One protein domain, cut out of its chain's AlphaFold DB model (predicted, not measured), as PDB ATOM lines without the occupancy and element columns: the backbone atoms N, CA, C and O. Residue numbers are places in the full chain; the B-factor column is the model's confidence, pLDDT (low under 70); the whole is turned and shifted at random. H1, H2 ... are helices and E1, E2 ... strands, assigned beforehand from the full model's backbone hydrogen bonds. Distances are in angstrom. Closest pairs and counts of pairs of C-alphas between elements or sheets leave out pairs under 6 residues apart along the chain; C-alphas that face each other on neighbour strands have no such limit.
ATOM      1  N   ARG A  28      20.163 -23.849 -51.930       92.19
ATOM      2  CA  ARG A  28      19.928 -22.562 -52.581       92.19
ATOM      3  C   ARG A  28      20.317 -21.464 -51.598       92.19
ATOM      4  O   ARG A  28      19.779 -21.406 -50.497       92.19
ATOM      5  N   TYR A  29      21.240 -20.602 -52.007       94.44
ATOM      6  CA  TYR A  29      21.649 -19.438 -51.228       94.44
ATOM      7  C   TYR A  29      20.922 -18.201 -51.748       94.44
ATOM      8  O   TYR A  29      20.871 -17.986 -52.960       94.44
ATOM      9  N   TYR A  30      20.373 -17.393 -50.849       95.44
ATOM     10  CA  TYR A  30      19.838 -16.073 -51.175       95.44
ATOM     11  C   TYR A  30      20.207 -15.065 -50.091       95.44
ATOM     12  O   TYR A  30      20.518 -15.431 -48.957       95.44
ATOM     13  N   GLN A  31      20.223 -13.791 -50.472       96.56
ATOM     14  CA  GLN A  31      20.546 -12.681 -49.584       96.56
ATOM     15  C   GLN A  31      19.306 -11.819 -49.381       96.56
ATOM     16  O   GLN A  31      18.669 -11.420 -50.358       96.56
ATOM     17  N   THR A  32      18.991 -11.524 -48.124       97.00
ATOM     18  CA  THR A  32      17.870 -10.668 -47.728       97.00
ATOM     19  C   THR A  32      18.429  -9.379 -47.113       97.00
ATOM     20  O   THR A  32      19.445  -9.429 -46.411       97.00
ATOM     21  N   PRO A  33      17.838  -8.201 -47.392       95.94
ATOM     22  CA  PRO A  33      18.165  -6.988 -46.646       95.94
ATOM     23  C   PRO A  33      17.922  -7.200 -45.139       95.94
ATOM     24  O   PRO A  33      16.950  -7.870 -44.792       95.94
ATOM     25  N   PRO A  34      18.769  -6.638 -44.256       97.56
ATOM     26  CA  PRO A  34      18.593  -6.781 -42.816       97.56
ATOM     27  C   PRO A  34      17.288  -6.122 -42.371       97.56
ATOM     28  O   PRO A  34      16.921  -5.058 -42.871       97.56
ATOM     29  N   GLU A  35      16.598  -6.724 -41.405       97.69
ATOM     30  CA  GLU A  35      15.350  -6.165 -40.866       97.69
ATOM     31  C   GLU A  35      15.617  -4.955 -39.951       97.69
ATOM     32  O   GLU A  35      14.823  -4.009 -39.887       97.69
ATOM     33  N   LYS A  36      16.771  -4.954 -39.270       97.94
ATOM     34  CA  LYS A  36      17.183  -3.934 -38.298       97.94
ATOM     35  C   LYS A  36      18.605  -3.439 -38.569       97.94
ATOM     36  O   LYS A  36      19.458  -4.189 -39.030       97.94
ATOM     37  N   LEU A  37      18.860  -2.169 -38.260       97.81
ATOM     38  CA  LEU A  37      20.161  -1.508 -38.365       97.81
ATOM     39  C   LEU A  37      20.611  -1.050 -36.975       97.81
ATOM     40  O   LEU A  37      20.012  -0.140 -36.407       97.81
ATOM     41  N   SER A  38      21.672  -1.660 -36.445       97.75
ATOM     42  CA  SER A  38      22.205  -1.365 -35.109       97.75
ATOM     43  C   SER A  38      23.211  -0.209 -35.137       97.75
ATOM     44  O   SER A  38      24.376  -0.385 -35.495       97.75
ATOM     45  N   LEU A  39      22.787   0.993 -34.748       97.50
ATOM     46  CA  LEU A  39      23.650   2.179 -34.676       97.50
ATOM     47  C   LEU A  39      24.065   2.477 -33.235       97.50
ATOM     48  O   LEU A  39      23.287   2.278 -32.310       97.50
ATOM     49  N   ARG A  40      25.274   3.007 -33.021       97.50
ATOM     50  CA  ARG A  40      25.676   3.494 -31.692       97.50
ATOM     51  C   ARG A  40      24.946   4.795 -31.367       97.50
ATOM     52  O   ARG A  40      24.882   5.682 -32.218       97.50
ATOM     53  N   ALA A  41      24.495   4.956 -30.125       96.81
ATOM     54  CA  ALA A  41      23.925   6.211 -29.633       96.81
ATOM     55  C   ALA A  41      24.868   7.398 -29.890       96.81
ATOM     56  O   ALA A  41      24.431   8.452 -30.342       96.81
ATOM     57  N   GLY A  42      26.179   7.187 -29.728       96.06
ATOM     58  CA  GLY A  42      27.200   8.189 -30.018       96.06
ATOM     59  C   GLY A  42      27.230   8.686 -31.468       96.06
ATOM     60  O   GLY A  42      27.540   9.849 -31.707       96.06
ATOM     61  N   ASP A  43      26.863   7.850 -32.444       95.62
ATOM     62  CA  ASP A  43      26.821   8.268 -33.851       95.62
ATOM     63  C   ASP A  43      25.617   9.189 -34.125       95.62
ATOM     64  O   ASP A  43      25.697  10.077 -34.976       95.62
ATOM     65  N   LEU A  44      24.524   9.027 -33.368       96.06
ATOM     66  CA  LEU A  44      23.318   9.852 -33.476       96.06
ATOM     67  C   LEU A  44      23.487  11.237 -32.822       96.06
ATOM     68  O   LEU A  44      22.814  12.181 -33.236       96.06
ATOM     69  N   LEU A  45      24.420  11.393 -31.870       91.06
ATOM     70  CA  LEU A  45      24.721  12.670 -31.193       91.06
ATOM     71  C   LEU A  45      25.130  13.781 -32.137       91.06
ATOM     72  O   LEU A  45      24.810  14.941 -31.919       91.06
ATOM     73  N   THR A  46      25.842  13.421 -33.198       92.44
ATOM     74  CA  THR A  46      26.351  14.400 -34.160       92.44
ATOM     75  C   THR A  46      25.243  15.059 -34.988       92.44
ATOM     76  O   THR A  46      25.525  15.963 -35.770       92.44
ATOM     77  N   ILE A  47      23.995  14.603 -34.842       95.69
ATOM     78  CA  ILE A  47      22.894  14.908 -35.758       95.69
ATOM     79  C   ILE A  47      21.609  15.289 -35.022       95.69
ATOM     80  O   ILE A  47      20.884  16.174 -35.476       95.69
ATOM     81  N   VAL A  48      21.293  14.609 -33.915       96.25
ATOM     82  CA  VAL A  48      20.099  14.901 -33.115       96.25
ATOM     83  C   VAL A  48      20.409  16.073 -32.175       96.25
ATOM     84  O   VAL A  48      21.368  15.967 -31.413       96.25
ATOM     85  N   PRO A  49      19.611  17.160 -32.172       95.69
ATOM     86  CA  PRO A  49      19.865  18.311 -31.306       95.69
ATOM     87  C   PRO A  49      19.885  17.953 -29.814       95.69
ATOM     88  O   PRO A  49      19.050  17.172 -29.355       95.69
ATOM     89  N   ASP A  50      20.765  18.605 -29.049       94.88
ATOM     90  CA  ASP A  50      20.995  18.383 -27.608       94.88
ATOM     91  C   ASP A  50      19.717  18.401 -26.747       94.88
ATOM     92  O   ASP A  50      19.629  17.702 -25.740       94.88
ATOM     93  N   ALA A  51      18.696  19.157 -27.165       95.44
ATOM     94  CA  ALA A  51      17.411  19.264 -26.469       95.44
ATOM     95  C   ALA A  51      16.625  17.941 -26.380       95.44
ATOM     96  O   ALA A  51      15.748  17.815 -25.529       95.44
ATOM     97  N   TYR A  52      16.926  16.968 -27.243       96.50
ATOM     98  CA  TYR A  52      16.234  15.678 -27.301       96.50
ATOM     99  C   TYR A  52      16.963  14.558 -26.551       96.50
ATOM    100  O   TYR A  52      16.507  13.415 -26.580       96.50
ATOM    101  N   TRP A  53      18.082  14.852 -25.889       96.00
ATOM    102  CA  TRP A  53      18.895  13.851 -25.201       96.00
ATOM    103  C   TRP A  53      18.574  13.763 -23.714       96.00
ATOM    104  O   TRP A  53      18.445  14.770 -23.016       96.00
ATOM    105  N   VAL A  54      18.521  12.535 -23.198       96.44
ATOM    106  CA  VAL A  54      18.416  12.288 -21.756       96.44
ATOM    107  C   VAL A  54      19.803  12.427 -21.126       96.44
ATOM    108  O   VAL A  54      20.776  11.841 -21.597       96.44
ATOM    109  N   ARG A  55      19.932  13.208 -20.045       94.50
ATOM    110  CA  ARG A  55      21.219  13.364 -19.342       94.50
ATOM    111  C   ARG A  55      21.720  12.012 -18.820       94.50
ATOM    112  O   ARG A  55      20.982  11.307 -18.143       94.50
ATOM    113  N   GLY A  56      22.994  11.702 -19.078       93.25
ATOM    114  CA  GLY A  56      23.638  10.468 -18.607       93.25
ATOM    115  C   GLY A  56      23.468   9.253 -19.526       93.25
ATOM    116  O   GLY A  56      23.661   8.128 -19.072       93.25
ATOM    117  N   TYR A  57      23.112   9.453 -20.800       92.56
ATOM    118  CA  TYR A  57      23.035   8.361 -21.772       92.56
ATOM    119  C   TYR A  57      24.406   7.683 -21.991       92.56
ATOM    120  O   TYR A  57      25.466   8.298 -21.865       92.56
ATOM    121  N   ASN A  58      24.387   6.400 -22.366       96.12
ATOM    122  CA  ASN A  58      25.590   5.650 -22.729       96.12
ATOM    123  C   ASN A  58      25.842   5.750 -24.245       96.12
ATOM    124  O   ASN A  58      25.079   5.197 -25.037       96.12
ATOM    125  N   ALA A  59      26.922   6.425 -24.650       95.44
ATOM    126  CA  ALA A  59      27.287   6.619 -26.058       95.44
ATOM    127  C   ALA A  59      27.604   5.311 -26.811       95.44
ATOM    128  O   ALA A  59      27.498   5.263 -28.038       95.44
ATOM    129  N   GLU A  60      27.977   4.246 -26.101       97.00
ATOM    130  CA  GLU A  60      28.311   2.945 -26.690       97.00
ATOM    131  C   GLU A  60      27.089   2.046 -26.892       97.00
ATOM    132  O   GLU A  60      27.194   1.013 -27.558       97.00
ATOM    133  N   LYS A  61      25.922   2.433 -26.358       97.25
ATOM    134  CA  LYS A  61      24.696   1.648 -26.501       97.25
ATOM    135  C   LYS A  61      24.317   1.520 -27.978       97.25
ATOM    136  O   LYS A  61      24.250   2.519 -28.694       97.25
ATOM    137  N   LEU A  62      24.072   0.289 -28.423       97.88
ATOM    138  CA  LEU A  62      23.542   0.002 -29.755       97.88
ATOM    139  C   LEU A  62      22.020   0.154 -29.749       97.88
ATOM    140  O   LEU A  62      21.343  -0.330 -28.843       97.88
ATOM    141  N   ILE A  63      21.506   0.843 -30.760       97.94
ATOM    142  CA  ILE A  63      20.093   1.125 -30.981       97.94
ATOM    143  C   ILE A  63      19.703   0.466 -32.297       97.94
ATOM    144  O   ILE A  63      20.244   0.809 -33.351       97.94
ATOM    145  N   ASP A  64      18.753  -0.461 -32.231       98.12
ATOM    146  CA  ASP A  64      18.266  -1.195 -33.394       98.12
ATOM    147  C   ASP A  64      17.127  -0.432 -34.070       98.12
ATOM    148  O   ASP A  64      16.006  -0.368 -33.561       98.12
ATOM    149  N   LEU A  65      17.406   0.146 -35.237       97.88
ATOM    150  CA  LEU A  65      16.421   0.878 -36.031       97.88
ATOM    151  C   LEU A  65      15.791  -0.026 -37.100       97.88
ATOM    152  O   LEU A  65      16.526  -0.754 -37.766       97.88
ATOM    153  N   PRO A  66      14.471   0.040 -37.351       97.81
ATOM    154  CA  PRO A  66      13.842  -0.724 -38.427       97.81
ATOM    155  C   PRO A  66      14.379  -0.280 -39.794       97.81
ATOM    156  O   PRO A  66      14.216   0.878 -40.190       97.81
ATOM    157  N   ALA A  67      14.997  -1.196 -40.544       97.56
ATOM    158  CA  ALA A  67      15.632  -0.871 -41.822       97.56
ATOM    159  C   ALA A  67      14.619  -0.339 -42.846       97.56
ATOM    160  O   ALA A  67      14.912   0.606 -43.577       97.56
ATOM    161  N   ALA A  68      13.405  -0.899 -42.848       96.81
ATOM    162  CA  ALA A  68      12.322  -0.481 -43.735       96.81
ATOM    163  C   ALA A  68      11.884   0.977 -43.501       96.81
ATOM    164  O   ALA A  68      11.604   1.692 -44.460       96.81
ATOM    165  N   GLU A  69      11.855   1.438 -42.245       96.44
ATOM    166  CA  GLU A  69      11.496   2.823 -41.912       96.44
ATOM    167  C   GLU A  69      12.625   3.779 -42.315       96.44
ATOM    168  O   GLU A  69      12.390   4.770 -43.015       96.44
ATOM    169  N   VAL A  70      13.861   3.437 -41.935       97.38
ATOM    170  CA  VAL A  70      15.058   4.253 -42.183       97.38
ATOM    171  C   VAL A  70      15.324   4.432 -43.676       97.38
ATOM    172  O   VAL A  70      15.667   5.531 -44.106       97.38
ATOM    173  N   LEU A  71      15.154   3.372 -44.469       96.62
ATOM    174  CA  LEU A  71      15.470   3.339 -45.902       96.62
ATOM    175  C   LEU A  71      14.245   3.580 -46.801       96.62
ATOM    176  O   LEU A  71      14.308   3.342 -48.005       96.62
ATOM    177  N   SER A  72      13.133   4.066 -46.243       95.50
ATOM    178  CA  SER A  72      11.888   4.316 -46.990       95.50
ATOM    179  C   SER A  72      11.986   5.436 -48.038       95.50
ATOM    180  O   SER A  72      11.150   5.515 -48.938       95.50
ATOM    181  N   GLY A  73      12.989   6.314 -47.939       93.81
ATOM    182  CA  GLY A  73      13.189   7.453 -48.835       93.81
ATOM    183  C   GLY A  73      14.601   7.530 -49.426       93.81
ATOM    184  O   GLY A  73      15.499   6.817 -48.984       93.81
ATOM    185  N   PRO A  74      14.833   8.440 -50.394       91.69
ATOM    186  CA  PRO A  74      16.140   8.607 -51.041       91.69
ATOM    187  C   PRO A  74      17.231   9.079 -50.071       91.69
ATOM    188  O   PRO A  74      18.411   8.826 -50.288       91.69
ATOM    189  N   VAL A  75      16.833   9.769 -48.999       96.50
ATOM    190  CA  VAL A  75      17.712  10.166 -47.899       96.50
ATOM    191  C   VAL A  75      17.253   9.403 -46.661       96.50
ATOM    192  O   VAL A  75      16.103   9.610 -46.256       96.50
ATOM    193  N   PRO A  76      18.113   8.563 -46.057       97.62
ATOM    194  CA  PRO A  76      17.753   7.826 -44.860       97.62
ATOM    195  C   PRO A  76      17.398   8.772 -43.719       97.62
ATOM    196  O   PRO A  76      18.180   9.664 -43.377       97.62
ATOM    197  N   LYS A  77      16.206   8.616 -43.145       97.75
ATOM    198  CA  LYS A  77      15.689   9.504 -42.098       97.75
ATOM    199  C   LYS A  77      15.036   8.687 -40.997       97.75
ATOM    200  O   LYS A  77      14.346   7.717 -41.278       97.75
ATOM    201  N   VAL A  78      15.206   9.129 -39.758       97.56
ATOM    202  CA  VAL A  78      14.509   8.584 -38.588       97.56
ATOM    203  C   VAL A  78      13.873   9.732 -37.813       97.56
ATOM    204  O   VAL A  78      14.435  10.827 -37.753       97.56
ATOM    205  N   SER A  79      12.671   9.527 -37.279       97.31
ATOM    206  CA  SER A  79      12.018  10.552 -36.466       97.31
ATOM    207  C   SER A  79      12.491  10.477 -35.016       97.31
ATOM    208  O   SER A  79      12.751   9.392 -34.492       97.31
ATOM    209  N   VAL A  80      12.640  11.627 -34.356       97.06
ATOM    210  CA  VAL A  80      13.119  11.662 -32.966       97.06
ATOM    211  C   VAL A  80      12.111  11.009 -32.024       97.06
ATOM    212  O   VAL A  80      12.509  10.322 -31.086       97.06
ATOM    213  N   ARG A  81      10.807  11.121 -32.313       97.44
ATOM    214  CA  ARG A  81       9.778  10.386 -31.571       97.44
ATOM    215  C   ARG A  81      10.012   8.878 -31.635       97.44
ATOM    216  O   ARG A  81       9.935   8.209 -30.611       97.44
ATOM    217  N   ARG A  82      10.364   8.357 -32.814       97.12
ATOM    218  CA  ARG A  82      10.672   6.937 -33.001       97.12
ATOM    219  C   ARG A  82      11.938   6.518 -32.256       97.12
ATOM    220  O   ARG A  82      11.962   5.447 -31.661       97.12
ATOM    221  N   LEU A  83      12.965   7.369 -32.237       97.44
ATOM    222  CA  LEU A  83      14.169   7.136 -31.432       97.44
ATOM    223  C   LEU A  83      13.853   7.070 -29.929       97.44
ATOM    224  O   LEU A  83      14.373   6.192 -29.247       97.44
ATOM    225  N   ALA A  84      12.968   7.936 -29.429       97.25
ATOM    226  CA  ALA A  84      12.518   7.921 -28.035       97.25
ATOM    227  C   ALA A  84      11.639   6.707 -27.688       97.25
ATOM    228  O   ALA A  84      11.671   6.236 -26.558       97.25
ATOM    229  N   GLU A  85      10.880   6.168 -28.647       97.38
ATOM    230  CA  GLU A  85      10.139   4.912 -28.464       97.38
ATOM    231  C   GLU A  85      11.070   3.695 -28.369       97.38
ATOM    232  O   GLU A  85      10.829   2.799 -27.563       97.38
ATOM    233  N   ILE A  86      12.123   3.654 -29.193       97.62
ATOM    234  CA  ILE A  86      13.064   2.523 -29.254       97.62
ATOM    235  C   ILE A  86      14.064   2.566 -28.089       97.62
ATOM    236  O   ILE A  86      14.395   1.525 -27.525       97.62
ATOM    237  N   ALA A  87      14.556   3.757 -27.744       97.25
ATOM    238  CA  ALA A  87      15.602   3.976 -26.748       97.25
ATOM    239  C   ALA A  87      15.243   5.160 -25.822       97.25
ATOM    240  O   ALA A  87      15.890   6.216 -25.884       97.25
ATOM    241  N   PRO A  88      14.213   5.018 -24.961       97.06
ATOM    242  CA  PRO A  88      13.734   6.088 -24.077       97.06
ATOM    243  C   PRO A  88      14.778   6.555 -23.054       97.06
ATOM    244  O   PRO A  88      14.701   7.661 -22.531       97.06
ATOM    245  N   GLU A  89      15.775   5.726 -22.756       96.31
ATOM    246  CA  GLU A  89      16.915   6.077 -21.906       96.31
ATOM    247  C   GLU A  89      17.955   6.976 -22.591       96.31
ATOM    248  O   GLU A  89      18.785   7.574 -21.908       96.31
ATOM    249  N   CYS A  90      17.946   7.054 -23.925       96.44
ATOM    250  CA  CYS A  90      18.855   7.900 -24.698       96.44
ATOM    251  C   CYS A  90      18.160   9.173 -25.191       96.44
ATOM    252  O   CYS A  90      18.773  10.242 -25.179       96.44
ATOM    253  N   PHE A  91      16.885   9.072 -25.585       96.94
ATOM    254  CA  PHE A  91      16.141  10.159 -26.217       96.94
ATOM    255  C   PHE A  91      14.843  10.482 -25.482       96.94
ATOM    256  O   PHE A  91      14.111   9.593 -25.054       96.94
ATOM    257  N   GLN A  92      14.520  11.771 -25.407       96.75
ATOM    258  CA  GLN A  92      13.260  12.268 -24.871       96.75
ATOM    259  C   GLN A  92      12.363  12.778 -26.005       96.75
ATOM    260  O   GLN A  92      12.776  13.590 -26.833       96.75
ATOM    261  N   ALA A  93      11.103  12.340 -26.023       92.88
ATOM    262  CA  ALA A  93      10.090  12.862 -26.937       92.88
ATOM    263  C   ALA A  93       9.594  14.237 -26.449       92.88
ATOM    264  O   ALA A  93       8.577  14.333 -25.765       92.88
ATOM    265  N   ALA A  94      10.333  15.303 -26.760       88.81
ATOM    266  CA  ALA A  94       9.959  16.672 -26.412       88.81
ATOM    267  C   ALA A  94       9.548  17.475 -27.662       88.81
ATOM    268  O   ALA A  94      10.384  17.823 -28.487       88.81
ATOM    269  N   GLY A  95       8.263  17.818 -27.793       90.06
ATOM    270  CA  GLY A  95       7.783  18.753 -28.822       90.06
ATOM    271  C   GLY A  95       7.445  18.128 -30.183       90.06
ATOM    272  O   GLY A  95       6.861  17.046 -30.250       90.06
ATOM    273  N   GLU A  96       7.729  18.866 -31.263       92.56
ATOM    274  CA  GLU A  96       7.415  18.480 -32.647       92.56
ATOM    275  C   GLU A  96       8.257  17.282 -33.121       92.56
ATOM    276  O   GLU A  96       9.424  17.135 -32.752       92.56
ATOM    277  N   ASP A  97       7.668  16.420 -33.959       94.69
ATOM    278  CA  ASP A  97       8.338  15.226 -34.487       94.69
ATOM    279  C   ASP A  97       9.334  15.596 -35.598       94.69
ATOM    280  O   ASP A  97       9.012  15.624 -36.789       94.69
ATOM    281  N   ILE A  98      10.562  15.914 -35.193       96.19
ATOM    282  CA  ILE A  98      11.655  16.233 -36.109       96.19
ATOM    283  C   ILE A  98      12.165  14.949 -36.769       96.19
ATOM    284  O   ILE A  98      12.446  13.949 -36.109       96.19
ATOM    285  N   LYS A  99      12.335  14.984 -38.095       97.25
ATOM    286  CA  LYS A  99      12.987  13.913 -38.862       97.25
ATOM    287  C   LYS A  99      14.456  14.245 -39.068       97.25
ATOM    288  O   LYS A  99      14.782  15.222 -39.740       97.25
ATOM    289  N   VAL A 100      15.330  13.401 -38.538       97.06
ATOM    290  CA  VAL A 100      16.781  13.563 -38.593       97.06
ATOM    291  C   VAL A 100      17.340  12.687 -39.713       97.06
ATOM    292  O   VAL A 100      16.987  11.513 -39.829       97.06
ATOM    293  N   ALA A 101      18.174  13.269 -40.578       97.69
ATOM    294  CA  ALA A 101      18.808  12.551 -41.682       97.69
ATOM    295  C   ALA A 101      20.039  11.785 -41.186       97.69
ATOM    296  O   ALA A 101      20.934  12.374 -40.589       97.69
ATOM    297  N   LEU A 102      20.101  10.481 -41.446       97.38
ATOM    298  CA  LEU A 102      21.205   9.635 -41.003       97.38
ATOM    299  C   LEU A 102      22.355   9.654 -42.028       97.38
ATOM    300  O   LEU A 102      22.096   9.634 -43.236       97.38
ATOM    301  N   PRO A 103      23.634   9.655 -41.604       95.19
ATOM    302  CA  PRO A 103      24.761   9.760 -42.513       95.19
ATOM    303  C   PRO A 103      24.919   8.430 -43.244       95.19
ATOM    304  O   PRO A 103      25.122   7.381 -42.629       95.19
ATOM    305  N   ILE A 104      24.865   8.479 -44.574       95.75
ATOM    306  CA  ILE A 104      24.913   7.289 -45.437       95.75
ATOM    307  C   ILE A 104      26.187   6.473 -45.178       95.75
ATOM    308  O   ILE A 104      26.141   5.246 -45.135       95.75
ATOM    309  N   SER A 105      27.313   7.142 -44.915       95.06
ATOM    310  CA  SER A 105      28.592   6.498 -44.600       95.06
ATOM    311  C   SER A 105      28.551   5.640 -43.330       95.06
ATOM    312  O   SER A 105      29.266   4.643 -43.248       95.06
ATOM    313  N   ARG A 106      27.717   5.996 -42.344       94.81
ATOM    314  CA  ARG A 106      27.537   5.226 -41.103       94.81
ATOM    315  C   ARG A 106      26.592   4.056 -41.316       94.81
ATOM    316  O   ARG A 106      26.932   2.937 -40.947       94.81
ATOM    317  N   LEU A 107      25.469   4.297 -41.991       96.44
ATOM    318  CA  LEU A 107      24.520   3.243 -42.345       96.44
ATOM    319  C   LEU A 107      25.174   2.153 -43.197       96.44
ATOM    320  O   LEU A 107      24.998   0.975 -42.910       96.44
ATOM    321  N   ALA A 108      26.003   2.528 -44.175       95.94
ATOM    322  CA  ALA A 108      26.703   1.581 -45.038       95.94
ATOM    323  C   ALA A 108      27.657   0.638 -44.278       95.94
ATOM    324  O   ALA A 108      27.875  -0.482 -44.724       95.94
ATOM    325  N   ARG A 109      28.215   1.062 -43.133       96.00
ATOM    326  CA  ARG A 109      29.089   0.210 -42.300       96.00
ATOM    327  C   ARG A 109      28.317  -0.837 -41.504       96.00
ATOM    328  O   ARG A 109      28.880  -1.870 -41.168       96.00
ATOM    329  N   VAL A 110      27.066  -0.536 -41.172       96.50
ATOM    330  CA  VAL A 110      26.197  -1.389 -40.351       96.50
ATOM    331  C   VAL A 110      25.286  -2.258 -41.219       96.50
ATOM    332  O   VAL A 110      24.802  -3.293 -40.774       96.50
ATOM    333  N   TYR A 111      25.079  -1.874 -42.475       97.38
ATOM    334  CA  TYR A 111      24.263  -2.618 -43.419       97.38
ATOM    335  C   TYR A 111      24.956  -3.920 -43.849       97.38
ATOM    336  O   TYR A 111      25.783  -3.934 -44.762       97.38
ATOM    337  N   ALA A 112      24.597  -5.026 -43.199       96.31
ATOM    338  CA  ALA A 112      25.032  -6.371 -43.551       96.31
ATOM    339  C   ALA A 112      23.851  -7.169 -44.122       96.31
ATOM    340  O   ALA A 112      22.792  -7.230 -43.508       96.31
ATOM    341  N   LEU A 113      24.023  -7.770 -45.304       96.00
ATOM    342  CA  LEU A 113      23.003  -8.639 -45.898       96.00
ATOM    343  C   LEU A 113      22.943  -9.973 -45.152       96.00
ATOM    344  O   LEU A 113      23.971 -10.616 -44.928       96.00
ATOM    345  N   GLU A 114      21.732 -10.418 -44.836       95.75
ATOM    346  CA  GLU A 114      21.501 -11.716 -44.216       95.75
ATOM    347  C   GLU A 114      21.554 -12.798 -45.296       95.75
ATOM    348  O   GLU A 114      20.834 -12.743 -46.293       95.75
ATOM    349  N   THR A 115      22.461 -13.764 -45.139       95.69
ATOM    350  CA  THR A 115      22.596 -14.882 -46.081       95.69
ATOM    351  C   THR A 115      21.832 -16.080 -45.546       95.69
ATOM    352  O   THR A 115      22.176 -16.619 -44.496       95.69
ATOM    353  N   HIS A 116      20.827 -16.523 -46.293       95.12
ATOM    354  CA  HIS A 116      20.045 -17.709 -45.968       95.12
ATOM    355  C   HIS A 116      20.426 -18.855 -46.902       95.12
ATOM    356  O   HIS A 116      20.652 -18.658 -48.100       95.12
ATOM    357  N   SER A 117      20.480 -20.066 -46.350       95.25
ATOM    358  CA  SER A 117      20.609 -21.304 -47.108       95.25
ATOM    359  C   SER A 117      19.335 -22.127 -46.943       95.25
ATOM    360  O   SER A 117      18.930 -22.488 -45.841       95.25
ATOM    361  N   GLU A 118      18.679 -22.423 -48.058       95.38
ATOM    362  CA  GLU A 118      17.504 -23.284 -48.100       95.38
ATOM    363  C   GLU A 118      17.875 -24.595 -48.790       95.38
ATOM    364  O   GLU A 118      18.441 -24.600 -49.885       95.38
ATOM    365  N   VAL A 119      17.578 -25.726 -48.151       95.69
ATOM    366  CA  VAL A 119      17.773 -27.040 -48.773       95.69
ATOM    367  C   VAL A 119      16.747 -27.188 -49.887       95.69
ATOM    368  O   VAL A 119      15.541 -27.170 -49.639       95.69
ATOM    369  N   ILE A 120      17.223 -27.368 -51.118       92.00
ATOM    370  CA  ILE A 120      16.365 -27.675 -52.255       92.00
ATOM    371  C   ILE A 120      15.803 -29.071 -52.001       92.00
ATOM    372  O   ILE A 120      16.497 -30.073 -52.169       92.00
TER     373      ILE A 120
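This is residues 28 to 120 of the 620 residues of an uncharacterized protein of Spartobacteria bacterium LR76 (UniProt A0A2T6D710). A small head of short helices and strands is built round a middle pair of strands, E2 and E3, and a two-stranded arm, E1 paired with E6, reaches away from it and makes much of the length. In the head, H4 packs beside E2 and H3 beside E3, while in the short pair E4 and E5, E4 comes close to H2 and E5 comes close to H3. The printed part has 93 residues, with four named helices and six named strands in the order E1 E2 H1 E3 H2 E4 H3 E5 H4 E6; the strands form three antiparallel two-stranded sheets, E1 - E6, E2 - E3 and E4 - E5, and the class is mixed, helices and strands. It is only just loose, close to compact, with a radius of gyration of the C-alphas of 14.9 A, and only just elongated, spanning 53 by 27 by 22 A.

E2, residues 36 to 40, and E3, residues 62 to 66, are antiparallel at 148 degrees; N 37 and O 65 are 2.8 A apart, within hydrogen-bond range. The closest C-alphas of E2 and H4, residues 104 to 110, are those of Leu 37 and Val 110, 6.4 A apart. For E3 and H3, residues 80 to 86, they are those of Ile 63 and Ile 86, 7.4 A. H1, residues 41 to 45, is close to H4 but not clearly touching, with Asp 43 and Arg 106 7.9 A apart at their C-alphas. E4, residues 77 to 79, and E5, residues 99 to 101, are antiparallel at 149 degrees, with N 100 and O 78 at 2.8 A. The closest C-alphas of E4 and H2, residues 67 to 70, are those of Lys 77 and Val 70, 5.3 A. E1, residues 28 to 32, and E6, residues 114 to 119, are antiparallel at 154 degrees, with N 28 and O 118 at 2.8 A; E1 is apart from E2. Every O i to N i+4 pair is within hydrogen-bond range in H1 and H3, 2 of 3 in H4, and H2 is too short for such a pair.

E1 begins at C-alpha 28, (19.928, -22.562, -52.581), and E6 ends at C-alpha 119, (17.773, -27.040, -48.773). E6 is 16.4 A long, E2 13.1 A, E1 and E3 13.0 A, H4 10.1 A, H3 9.9 A, E4 6.8 A, H1 6.7 A, E5 6.6 A and H2 5.2 A.

The C-alphas farthest apart, of Ala 51 and Ile 120, are 53.6 A apart. The printed part has no cut. The links H1 to E3 and H3 to E5 are long. The mean pLDDT of the printed part is 96.0, and no printed residue is under 70.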